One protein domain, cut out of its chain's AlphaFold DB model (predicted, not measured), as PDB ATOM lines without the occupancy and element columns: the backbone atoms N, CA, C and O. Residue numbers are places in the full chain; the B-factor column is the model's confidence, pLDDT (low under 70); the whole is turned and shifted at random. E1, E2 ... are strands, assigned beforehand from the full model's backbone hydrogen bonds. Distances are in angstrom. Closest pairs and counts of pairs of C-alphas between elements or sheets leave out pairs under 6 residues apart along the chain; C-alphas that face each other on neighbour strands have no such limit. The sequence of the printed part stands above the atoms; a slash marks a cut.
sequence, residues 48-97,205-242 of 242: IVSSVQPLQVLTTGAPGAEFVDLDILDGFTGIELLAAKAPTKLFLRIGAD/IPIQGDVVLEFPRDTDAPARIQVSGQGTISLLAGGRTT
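What this domain is: This is residues 48 to 97 and 205 to 242 of the 242 residues of an uncharacterized protein of Polyangiaceae bacterium (UniProt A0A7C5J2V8). One twisted sheet folds over on itself like a U: E3 turns back at residue 88 and E4 at residue 208, beside each other, and the later part of E3, with E5, comes to face its earlier part, with E6. The long stretch 59 to 75 has no named element, but its residues 68 to 69 pair antiparallel with residues 226 to 227 of E5. The printed part has 88 residues, no named helix and six strands, E1 to E6 in chain order, in a branched antiparallel sheet; the class is all strand. It is compact, with a radius of gyration of the C-alphas of 12.1 A and spans of 34 by 26 by 18 A.

Where its parts are: Find C-alpha 48 at (82.771, 152.280, 98.309), where E1, residues 48 to 50, begins. Next come E2, residues 55 to 58, and E3, residues 76 to 97, 14.4 A from first to last C-alpha with a bend of 163 degrees. Past the cut, E4, residues 205 to 214, spans 13.5 A and bends by 133 degrees. E5 is residues 225 to 228; E6, residues 230 to 241, spans 29.1 A and ends at C-alpha 241 (81.303, 156.891, 89.928).

How they stand to each other: Look beside E6: E1, with N 49 and O 237 at 2.9 A, and E2, with N 55 and O 233 at 2.8 A, lie on one side, and E3, with N 83 and O 236 at 2.8 A, on the other. Beside E3, E4 lies on one side, N 84 and O 211 at 2.9 A; E5, N 93 and O 226 at 2.8 A, and E6 lie on the other.

The domain as a whole: C-alphas 61 and 218 are farthest apart, 35.6 A. Residues 98 to 204 are cut out, and C-alphas 97 and 205 are 15.1 A apart. The link E2 to E3 is long. Residues 218 to 219 have pLDDT under 70.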
ATOM      1  N   ILE A  48      81.712 152.960  97.575       84.50
ATOM      2  CA  ILE A  48      82.771 152.280  98.309       84.50
ATOM      3  C   ILE A  48      82.723 150.799  97.948       84.50
ATOM      4  O   ILE A  48      81.669 150.169  98.012       84.50
ATOM      5  N   VAL A  49      83.878 150.234  97.611       86.69
ATOM      6  CA  VAL A  49      84.032 148.810  97.305       86.69
ATOM      7  C   VAL A  49      85.099 148.196  98.195       86.69
ATOM      8  O   VAL A  49      86.104 148.829  98.517       86.69
ATOM      9  N   SER A  50      84.904 146.937  98.577       89.06
ATOM     10  CA  SER A  50      85.879 146.174  99.355       89.06
ATOM     11  C   SER A  50      86.008 144.757  98.826       89.06
ATOM     12  O   SER A  50      85.000 144.107  98.538       89.06
ATOM     13  N   SER A  51      87.229 144.237  98.771       88.06
ATOM     14  CA  SER A  51      87.458 142.834  98.445       88.06
ATOM     15  C   SER A  51      86.952 141.950  99.593       88.06
ATOM     16  O   SER A  51      87.500 141.992 100.695       88.06
ATOM     17  N   VAL A  52      85.933 141.126  99.343       82.25
ATOM     18  CA  VAL A  52      85.388 140.185 100.347       82.25
ATOM     19  C   VAL A  52      86.396 139.076 100.688       82.25
ATOM     20  O   VAL A  52      86.393 138.534 101.790       82.25
ATOM     21  N   GLN A  53      87.277 138.751  99.741       90.25
ATOM     22  CA  GLN A  53      88.425 137.861  99.899       90.25
ATOM     23  C   GLN A  53      89.658 138.515  99.262       90.25
ATOM     24  O   GLN A  53      89.486 139.321  98.344       90.25
ATOM     25  N   PRO A  54      90.887 138.185  99.700       92.94
ATOM     26  CA  PRO A  54      92.093 138.662  99.032       92.94
ATOM     27  C   PRO A  54      92.088 138.284  97.544       92.94
ATOM     28  O   PRO A  54      91.918 137.115  97.192       92.94
ATOM     29  N   LEU A  55      92.291 139.276  96.682       95.31
ATOM     30  CA  LEU A  55      92.411 139.106  95.240       95.31
ATOM     31  C   LEU A  55      93.757 138.453  94.927       95.31
ATOM     32  O   LEU A  55      94.779 138.850  95.488       95.31
ATOM     33  N   GLN A  56      93.763 137.452  94.050       96.00
ATOM     34  CA  GLN A  56      94.998 136.840  93.563       96.00
ATOM     35  C   GLN A  56      95.620 137.741  92.500       96.00
ATOM     36  O   GLN A  56      94.950 138.137  91.550       96.00
ATOM     37  N   VAL A  57      96.907 138.030  92.651       95.62
ATOM     38  CA  VAL A  57      97.699 138.781  91.682       95.62
ATOM     39  C   VAL A  57      98.728 137.835  91.095       95.62
ATOM     40  O   VAL A  57      99.550 137.270  91.822       95.62
ATOM     41  N   LEU A  58      98.675 137.670  89.779       94.56
ATOM     42  CA  LEU A  58      99.628 136.872  89.028       94.56
ATOM     43  C   LEU A  58      99.950 137.586  87.720       94.56
ATOM     44  O   LEU A  58      99.219 137.462  86.741       94.56
ATOM     45  N   THR A  59     101.056 138.324  87.711       94.56
ATOM     46  CA  THR A  59     101.603 138.926  86.494       94.56
ATOM     47  C   THR A  59     102.836 138.159  86.023       94.56
ATOM     48  O   THR A  59     103.563 137.545  86.813       94.56
ATOM     49  N   THR A  60     103.083 138.178  84.718       90.69
ATOM     50  CA  THR A  60     104.294 137.608  84.120       90.69
ATOM     51  C   THR A  60     105.502 138.517  84.346       90.69
ATOM     52  O   THR A  60     105.372 139.734  84.439       90.69
ATOM     53  N   GLY A  61     106.701 137.931  84.410       88.25
ATOM     54  CA  GLY A  61     107.943 138.689  84.580       88.25
ATOM     55  C   GLY A  61     108.211 139.143  86.019       88.25
ATOM     56  O   GLY A  61     107.665 138.603  86.982       88.25
ATOM     57  N   ALA A  62     109.127 140.101  86.165       87.06
ATOM     58  CA  ALA A  62     109.462 140.682  87.462       87.06
ATOM     59  C   ALA A  62     108.346 141.637  87.943       87.06
ATOM     60  O   ALA A  62     107.707 142.282  87.111       87.06
ATOM     61  N   PRO A  63     108.118 141.786  89.263       86.19
ATOM     62  CA  PRO A  63     107.189 142.790  89.781       86.19
ATOM     63  C   PRO A  63     107.535 144.197  89.272       86.19
ATOM     64  O   PRO A  63     108.690 144.618  89.361       86.19
ATOM     65  N   GLY A  64     106.535 144.908  88.753       85.94
ATOM     66  CA  GLY A  64     106.679 146.204  88.086       85.94
ATOM     67  C   GLY A  64     106.928 146.128  86.572       85.94
ATOM     68  O   GLY A  64     107.019 147.172  85.936       85.94
ATOM     69  N   ALA A  65     107.046 144.931  85.982       85.88
ATOM     70  CA  ALA A  65     107.163 144.779  84.528       85.88
ATOM     71  C   ALA A  65     105.789 144.803  83.844       85.88
ATOM     72  O   ALA A  65     105.548 145.629  82.974       85.88
ATOM     73  N   GLU A  66     104.887 143.930  84.292       89.81
ATOM     74  CA  GLU A  66     103.538 143.766  83.742       89.81
ATOM     75  C   GLU A  66     102.492 144.127  84.785       89.81
ATOM     76  O   GLU A  66     102.660 143.793  85.959       89.81
ATOM     77  N   PHE A  67     101.406 144.763  84.361       93.31
ATOM     78  CA  PHE A  67     100.338 145.223  85.242       93.31
ATOM     79  C   PHE A  67      98.989 144.688  84.777       93.31
ATOM     80  O   PHE A  67      98.714 144.625  83.583       93.31
ATOM     81  N   VAL A  68      98.146 144.327  85.738       93.69
ATOM     82  CA  VAL A  68      96.755 143.934  85.499       93.69
ATOM     83  C   VAL A  68      95.816 144.908  86.189       93.69
ATOM     84  O   VAL A  68      96.140 145.448  87.251       93.69
ATOM     85  N   ASP A  69      94.662 145.137  85.575       93.00
ATOM     86  CA  ASP A  69      93.602 145.924  86.190       93.00
ATOM     87  C   ASP A  69      93.028 145.211  87.415       93.00
ATOM     88  O   ASP A  69      93.129 143.993  87.586       93.00
ATOM     89  N   LEU A  70      92.468 146.014  88.310       92.69
ATOM     90  CA  LEU A  70      91.755 145.546  89.482       92.69
ATOM     91  C   LEU A  70      90.262 145.739  89.226       92.69
ATOM     92  O   LEU A  70      89.723 146.763  89.629       92.69
ATOM     93  N   ASP A  71      89.604 144.750  88.619       91.75
ATOM     94  CA  ASP A  71      88.208 144.824  88.140       91.75
ATOM     95  C   ASP A  71      87.201 145.355  89.180       91.75
ATOM     96  O   ASP A  71      86.185 145.965  88.853       91.75
ATOM     97  N   ILE A  72      87.479 145.157  90.475       90.44
ATOM     98  CA  ILE A  72      86.664 145.709  91.569       90.44
ATOM     99  C   ILE A  72      86.576 147.250  91.538       90.44
ATOM    100  O   ILE A  72      85.691 147.823  92.169       90.44
ATOM    101  N   LEU A  73      87.484 147.919  90.826       92.81
ATOM    102  CA  LEU A  73      87.599 149.372  90.734       92.81
ATOM    103  C   LEU A  73      86.995 149.965  89.448       92.81
ATOM    104  O   LEU A  73      86.932 151.187  89.345       92.81
ATOM    105  N   ASP A  74      86.507 149.152  88.507       90.00
ATOM    106  CA  ASP A  74      86.087 149.608  87.165       90.00
ATOM    107  C   ASP A  74      84.929 150.622  87.168       90.00
ATOM    108  O   ASP A  74      84.724 151.351  86.199       90.00
ATOM    109  N   GLY A  75      84.154 150.687  88.255       88.56
ATOM    110  CA  GLY A  75      83.050 151.638  88.400       88.56
ATOM    111  C   GLY A  75      83.473 153.061  88.781       88.56
ATOM    112  O   GLY A  75      82.626 153.957  88.783       88.56
ATOM    113  N   PHE A  76      84.740 153.286  89.140       91.69
ATOM    114  CA  PHE A  76      85.202 154.597  89.583       91.69
ATOM    115  C   PHE A  76      85.629 155.489  88.417       91.69
ATOM    116  O   PHE A  76      86.410 155.106  87.554       91.69
ATOM    117  N   THR A  77      85.176 156.739  88.448       92.06
ATOM    118  CA  THR A  77      85.688 157.836  87.609       92.06
ATOM    119  C   THR A  77      86.769 158.649  88.316       92.06
ATOM    120  O   THR A  77      87.466 159.438  87.688       92.06
ATOM    121  N   GLY A  78      86.929 158.449  89.625       92.06
ATOM    122  CA  GLY A  78      88.028 158.983  90.418       92.06
ATOM    123  C   GLY A  78      88.075 158.289  91.771       92.06
ATOM    124  O   GLY A  78      87.101 158.333  92.521       92.06
ATOM    125  N   ILE A  79      89.196 157.639  92.065       92.12
ATOM    126  CA  ILE A  79      89.460 156.949  93.325       92.12
ATOM    127  C   ILE A  79      90.093 157.958  94.271       92.12
ATOM    128  O   ILE A  79      91.183 158.461  94.025       92.12
ATOM    129  N   GLU A  80      89.392 158.257  95.353       90.12
ATOM    130  CA  GLU A  80      89.756 159.306  96.308       90.12
ATOM    131  C   GLU A  80      90.400 158.712  97.566       90.12
ATOM    132  O   GLU A  80      91.207 159.358  98.228       90.12
ATOM    133  N   LEU A  81      90.098 157.446  97.858       89.62
ATOM    134  CA  LEU A  81      90.705 156.661  98.923       89.62
ATOM    135  C   LEU A  81      91.020 155.260  98.413       89.62
ATOM    136  O   LEU A  81      90.151 154.589  97.859       89.62
ATOM    137  N   LEU A  82      92.235 154.788  98.685       91.62
ATOM    138  CA  LEU A  82      92.646 153.409  98.461       91.62
ATOM    139  C   LEU A  82      93.371 152.884  99.698       91.62
ATOM    140  O   LEU A  82      94.470 153.326 100.022       91.62
ATOM    141  N   ALA A  83      92.784 151.900 100.368       91.00
ATOM    142  CA  ALA A  83      93.470 151.096 101.363       91.00
ATOM    143  C   ALA A  83      93.761 149.714 100.778       91.00
ATOM    144  O   ALA A  83      92.869 149.047 100.251       91.00
ATOM    145  N   ALA A  84      95.010 149.279 100.879       93.06
ATOM    146  CA  ALA A  84      95.445 147.991 100.376       93.06
ATOM    147  C   ALA A  84      96.261 147.237 101.424       93.06
ATOM    148  O   ALA A  84      97.005 147.829 102.205       93.06
ATOM    149  N   LYS A  85      96.147 145.911 101.414       93.19
ATOM    150  CA  LYS A  85      96.958 145.011 102.227       93.19
ATOM    151  C   LYS A  85      97.559 143.928 101.353       93.19
ATOM    152  O   LYS A  85      96.814 143.154 100.758       93.19
ATOM    153  N   ALA A  86      98.882 143.826 101.336       95.75
ATOM    154  CA  ALA A  86      99.606 142.796 100.594       95.75
ATOM    155  C   ALA A  86     100.622 142.083 101.507       95.75
ATOM    156  O   ALA A  86     101.508 142.737 102.054       95.75
ATOM    157  N   PRO A  87     100.543 140.753 101.716       94.19
ATOM    158  CA  PRO A  87     101.510 140.035 102.550       94.19
ATOM    159  C   PRO A  87     102.886 139.908 101.874       94.19
ATOM    160  O   PRO A  87     103.910 139.814 102.553       94.19
ATOM    161  N   THR A  88     102.919 139.925 100.542       94.44
ATOM    162  CA  THR A  88     104.134 139.943  99.725       94.44
ATOM    163  C   THR A  88     104.314 141.311  99.077       94.44
ATOM    164  O   THR A  88     103.390 142.122  99.035       94.44
ATOM    165  N   LYS A  89     105.526 141.586  98.583       94.44
ATOM    166  CA  LYS A  89     105.790 142.815  97.837       94.44
ATOM    167  C   LYS A  89     105.045 142.780  96.501       94.44
ATOM    168  O   LYS A  89     105.325 141.915  95.673       94.44
ATOM    169  N   LEU A  90     104.171 143.755  96.289       96.31
ATOM    170  CA  LEU A  90     103.507 144.039  95.015       96.31
ATOM    171  C   LEU A  90     103.824 145.476  94.584       96.31
ATOM    172  O   LEU A  90     104.410 146.247  95.348       96.31
ATOM    173  N   PHE A  91     103.441 145.840  93.366       95.94
ATOM    174  CA  PHE A  91     103.458 147.222  92.894       95.94
ATOM    175  C   PHE A  91     102.051 147.639  92.499       95.94
ATOM    176  O   PHE A  91     101.369 146.898  91.797       95.94
ATOM    177  N   LEU A  92     101.635 148.822  92.935       95.62
ATOM    178  CA  LEU A  92     100.450 149.490  92.418       95.62
ATOM    179  C   LEU A  92     100.879 150.528  91.393       95.62
ATOM    180  O   LEU A  92     101.800 151.288  91.671       95.62
ATOM    181  N   ARG A  93     100.188 150.604  90.259       95.44
ATOM    182  CA  ARG A  93     100.288 151.735  89.338       95.44
ATOM    183  C   ARG A  93      99.095 152.641  89.547       95.44
ATOM    184  O   ARG A  93      97.963 152.242  89.280       95.44
ATOM    185  N   ILE A  94      99.358 153.844  90.031       93.31
ATOM    186  CA  ILE A  94      98.348 154.847  90.345       93.31
ATOM    187  C   ILE A  94      98.184 155.795  89.159       93.31
ATOM    188  O   ILE A  94      99.183 156.332  88.680       93.31
ATOM    189  N   GLY A  95      96.948 156.024  88.708       90.75
ATOM    190  CA  GLY A  95      96.676 156.919  87.577       90.75
ATOM    191  C   GLY A  95      97.203 156.348  86.264       90.75
ATOM    192  O   GLY A  95      97.829 157.062  85.486       90.75
ATOM    193  N   ALA A  96      97.020 155.038  86.076       91.75
ATOM    194  CA  ALA A  96      97.499 154.327  84.902       91.75
ATOM    195  C   ALA A  96      96.784 154.826  83.641       91.75
ATOM    196  O   ALA A  96      95.603 154.540  83.450       91.75
ATOM    197  N   ASP A  97      97.512 155.510  82.765       92.62
ATOM    198  CA  ASP A  97      97.023 155.915  81.452       92.62
ATOM    199  C   ASP A  97      98.027 155.539  80.360       92.62
ATOM    200  O   ASP A  97      99.225 155.363  80.611       92.62
ATOM    201  N   ILE A 205     104.064 152.430  92.803       92.94
ATOM    202  CA  ILE A 205     104.291 152.445  94.247       92.94
ATOM    203  C   ILE A 205     104.470 151.003  94.731       92.94
ATOM    204  O   ILE A 205     103.543 150.197  94.607       92.94
ATOM    205  N   PRO A 206     105.632 150.639  95.307       94.69
ATOM    206  CA  PRO A 206     105.791 149.340  95.939       94.69
ATOM    207  C   PRO A 206     104.968 149.281  97.228       94.69
ATOM    208  O   PRO A 206     105.035 150.187  98.057       94.69
ATOM    209  N   ILE A 207     104.249 148.180  97.429       94.44
ATOM    210  CA  ILE A 207     103.444 147.947  98.628       94.44
ATOM    211  C   ILE A 207     103.816 146.614  99.281       94.44
ATOM    212  O   ILE A 207     104.089 145.623  98.604       94.44
ATOM    213  N   GLN A 208     103.837 146.603 100.610       94.38
ATOM    214  CA  GLN A 208     103.945 145.413 101.447       94.38
ATOM    215  C   GLN A 208     103.389 145.756 102.834       94.38
ATOM    216  O   GLN A 208     103.707 146.806 103.386       94.38
ATOM    217  N   GLY A 209     102.583 144.869 103.408       92.06
ATOM    218  CA  GLY A 209     101.797 145.160 104.601       92.06
ATOM    219  C   GLY A 209     100.565 145.996 104.263       92.06
ATOM    220  O   GLY A 209      99.986 145.828 103.191       92.06
ATOM    221  N   ASP A 210     100.158 146.851 105.195       89.44
ATOM    222  CA  ASP A 210      99.012 147.745 105.045       89.44
ATOM    223  C   ASP A 210      99.464 149.109 104.496       89.44
ATOM    224  O   ASP A 210     100.429 149.699 104.985       89.44
ATOM    225  N   VAL A 211      98.754 149.620 103.493       89.69
ATOM    226  CA  VAL A 211      98.962 150.946 102.905       89.69
ATOM    227  C   VAL A 211      97.624 151.659 102.765       89.69
ATOM    228  O   VAL A 211      96.607 151.038 102.461       89.69
ATOM    229  N   VAL A 212      97.630 152.970 102.985       89.25
ATOM    230  CA  VAL A 212      96.483 153.848 102.748       89.25
ATOM    231  C   VAL A 212      96.965 155.036 101.930       89.25
ATOM    232  O   VAL A 212      97.945 155.682 102.299       89.25
ATOM    233  N   LEU A 213      96.284 155.291 100.818       87.62
ATOM    234  CA  LEU A 213      96.500 156.416  99.922       87.62
ATOM    235  C   LEU A 213      95.212 157.237  99.872       87.62
ATOM    236  O   LEU A 213      94.129 156.679  99.694       87.62
ATOM    237  N   GLU A 214      95.342 158.548 100.020       86.75
ATOM    238  CA  GLU A 214      94.257 159.508  99.822       86.75
ATOM    239  C   GLU A 214      94.648 160.448  98.683       86.75
ATOM    240  O   GLU A 214      95.799 160.891  98.600       86.75
ATOM    241  N   PHE A 215      93.692 160.726  97.804       86.31
ATOM    242  CA  PHE A 215      93.866 161.578  96.635       86.31
ATOM    243  C   PHE A 215      92.975 162.824  96.740       86.31
ATOM    244  O   PHE A 215      91.925 162.776  97.390       86.31
ATOM    245  N   PRO A 216      93.363 163.948  96.106       80.38
ATOM    246  CA  PRO A 216      92.505 165.126  96.012       80.38
ATOM    247  C   PRO A 216      91.135 164.776  95.413       80.38
ATOM    248  O   PRO A 216      91.051 164.057  94.423       80.38
ATOM    249  N   ARG A 217      90.053 165.287  96.011       72.19
ATOM    250  CA  ARG A 217      88.656 164.966  95.637       72.19
ATOM    251  C   ARG A 217      88.109 165.790  94.464       72.19
ATOM    252  O   ARG A 217      86.904 165.859  94.239       72.19
ATOM    253  N   ASP A 218      88.980 166.501  93.765       69.19
ATOM    254  CA  ASP A 218      88.624 167.421  92.692       69.19
ATOM    255  C   ASP A 218      88.642 166.716  91.327       69.19
ATOM    256  O   ASP A 218      87.767 165.905  91.036       69.19
ATOM    257  N   THR A 219      89.579 167.024  90.444       67.00
ATOM    258  CA  THR A 219      89.721 166.408  89.118       67.00
ATOM    259  C   THR A 219      90.906 165.463  89.033       67.00
ATOM    260  O   THR A 219      90.965 164.682  88.090       67.00
ATOM    261  N   ASP A 220      91.797 165.481  90.025       78.44
ATOM    262  CA  ASP A 220      93.109 164.842  89.900       78.44
ATOM    263  C   ASP A 220      93.156 163.450  90.557       78.44
ATOM    264  O   ASP A 220      94.187 162.773  90.539       78.44
ATOM    265  N   ALA A 221      92.030 162.992  91.119       88.44
ATOM    266  CA  ALA A 221      91.879 161.625  91.603       88.44
ATOM    267  C   ALA A 221      92.064 160.617  90.451       88.44
ATOM    268  O   ALA A 221      91.390 160.728  89.423       88.44
ATOM    269  N   PRO A 222      92.918 159.591  90.612       91.62
ATOM    270  CA  PRO A 222      93.146 158.598  89.574       91.62
ATOM    271  C   PRO A 222      91.871 157.797  89.302       91.62
ATOM    272  O   PRO A 222      91.275 157.231  90.213       91.62
ATOM    273  N   ALA A 223      91.481 157.683  88.035       90.88
ATOM    274  CA  ALA A 223      90.361 156.828  87.638       90.88
ATOM    275  C   ALA A 223      90.743 155.337  87.581       90.88
ATOM    276  O   ALA A 223      89.878 154.473  87.630       90.88
ATOM    277  N   ARG A 224      92.043 155.023  87.481       93.00
ATOM    278  CA  ARG A 224      92.533 153.659  87.249       93.00
ATOM    279  C   ARG A 224      93.730 153.319  88.123       93.00
ATOM    280  O   ARG A 224      94.707 154.072  88.177       93.00
ATOM    281  N   ILE A 225      93.657 152.150  88.756       94.50
ATOM    282  CA  ILE A 225      94.740 151.539  89.526       94.50
ATOM    283  C   ILE A 225      95.000 150.149  88.967       94.50
ATOM    284  O   ILE A 225      94.069 149.369  88.786       94.50
ATOM    285  N   GLN A 226      96.268 149.831  88.743       96.25
ATOM    286  CA  GLN A 226      96.688 148.500  88.316       96.25
ATOM    287  C   GLN A 226      97.625 147.885  89.341       96.25
ATOM    288  O   GLN A 226      98.211 148.592  90.163       96.25
ATOM    289  N   VAL A 227      97.801 146.571  89.283       96.50
ATOM    290  CA  VAL A 227      98.668 145.836  90.199       96.50
ATOM    291  C   VAL A 227      99.642 144.933  89.448       96.50
ATOM    292  O   VAL A 227      99.321 144.376  88.402       96.50
ATOM    293  N   SER A 228     100.845 144.785  89.996       96.88
ATOM    294  CA  SER A 228     101.904 143.929  89.468       96.88
ATOM    295  C   SER A 228     102.550 143.083  90.562       96.88
ATOM    296  O   SER A 228     102.768 143.550  91.686       96.88
ATOM    297  N   GLY A 229     102.906 141.845  90.218       95.75
ATOM    298  CA  GLY A 229     103.643 140.913  91.063       95.75
ATOM    299  C   GLY A 229     102.977 139.543  91.190       95.75
ATOM    300  O   GLY A 229     102.179 139.124  90.352       95.75
ATOM    301  N   GLN A 230     103.348 138.826  92.253       95.81
ATOM    302  CA  GLN A 230     102.802 137.509  92.583       95.81
ATOM    303  C   GLN A 230     102.431 137.460  94.066       95.81
ATOM    304  O   GLN A 230     103.278 137.670  94.942       95.81
ATOM    305  N   GLY A 231     101.160 137.200  94.359       95.06
ATOM    306  CA  GLY A 231     100.661 137.127  95.727       95.06
ATOM    307  C   GLY A 231      99.183 137.455  95.828       95.06
ATOM    308  O   GLY A 231      98.419 137.235  94.894       95.06
ATOM    309  N   THR A 232      98.782 137.988  96.977       96.44
ATOM    310  CA  THR A 232      97.404 138.414  97.211       96.44
ATOM    311  C   THR A 232      97.329 139.864  97.647       96.44
ATOM    312  O   THR A 232      98.274 140.398  98.224       96.44
ATOM    313  N   ILE A 233      96.191 140.498  97.388       95.94
ATOM    314  CA  ILE A 233      95.912 141.858  97.832       95.94
ATOM    315  C   ILE A 233      94.475 141.967  98.339       95.94
ATOM    316  O   ILE A 233      93.535 141.543  97.673       95.94
ATOM    317  N   SER A 234      94.289 142.515  99.534       94.38
ATOM    318  CA  SER A 234      92.971 142.950 100.007       94.38
ATOM    319  C   SER A 234      92.840 144.446  99.789       94.38
ATOM    320  O   SER A 234      93.791 145.179 100.049       94.38
ATOM    321  N   LEU A 235      91.678 144.889  99.323       92.25
ATOM    322  CA  LEU A 235      91.425 146.270  98.935       92.25
ATOM    323  C   LEU A 235      90.164 146.811  99.594       92.25
ATOM    324  O   LEU A 235      89.167 146.102  99.745       92.25
ATOM    325  N   LEU A 236      90.209 148.097  99.902       89.50
ATOM    326  CA  LEU A 236      89.060 148.959 100.103       89.50
ATOM    327  C   LEU A 236      89.310 150.225  99.285       89.50
ATOM    328  O   LEU A 236      90.363 150.842  99.432       89.50
ATOM    329  N   ALA A 237      88.351 150.626  98.461       90.25
ATOM    330  CA  ALA A 237      88.432 151.868  97.709       90.25
ATOM    331  C   ALA A 237      87.137 152.668  97.831       90.25
ATOM    332  O   ALA A 237      86.051 152.091  97.845       90.25
ATOM    333  N   GLY A 238      87.271 153.987  97.923       87.75
ATOM    334  CA  GLY A 238      86.166 154.940  97.922       87.75
ATOM    335  C   GLY A 238      86.418 156.037  96.895       87.75
ATOM    336  O   GLY A 238      87.564 156.432  96.673       87.75
ATOM    337  N   GLY A 239      85.359 156.517  96.253       88.75
ATOM    338  CA  GLY A 239      85.488 157.535  95.219       88.75
ATOM    339  C   GLY A 239      84.191 157.869  94.497       88.75
ATOM    340  O   GLY A 239      83.090 157.515  94.934       88.75
ATOM    341  N   ARG A 240      84.345 158.553  93.366       89.25
ATOM    342  CA  ARG A 240      83.261 158.974  92.472       89.25
ATOM    343  C   ARG A 240      82.994 157.918  91.411       89.25
ATOM    344  O   ARG A 240      83.926 157.281  90.928       89.25
ATOM    345  N   THR A 241      81.738 157.776  91.016       87.62
ATOM    346  CA  THR A 241      81.303 156.891  89.928       87.62
ATOM    347  C   THR A 241      80.594 157.703  88.850       87.62
ATOM    348  O   THR A 241      80.270 158.873  89.066       87.62
ATOM    349  N   THR A 242      80.375 157.097  87.682       76.06
ATOM    350  CA  THR A 242      79.445 157.626  86.668       76.06
ATOM    351  C   THR A 242      78.003 157.606  87.152       76.06
ATOM    352  O   THR A 242      77.668 156.650  87.891       76.06
TER     353      THR A 242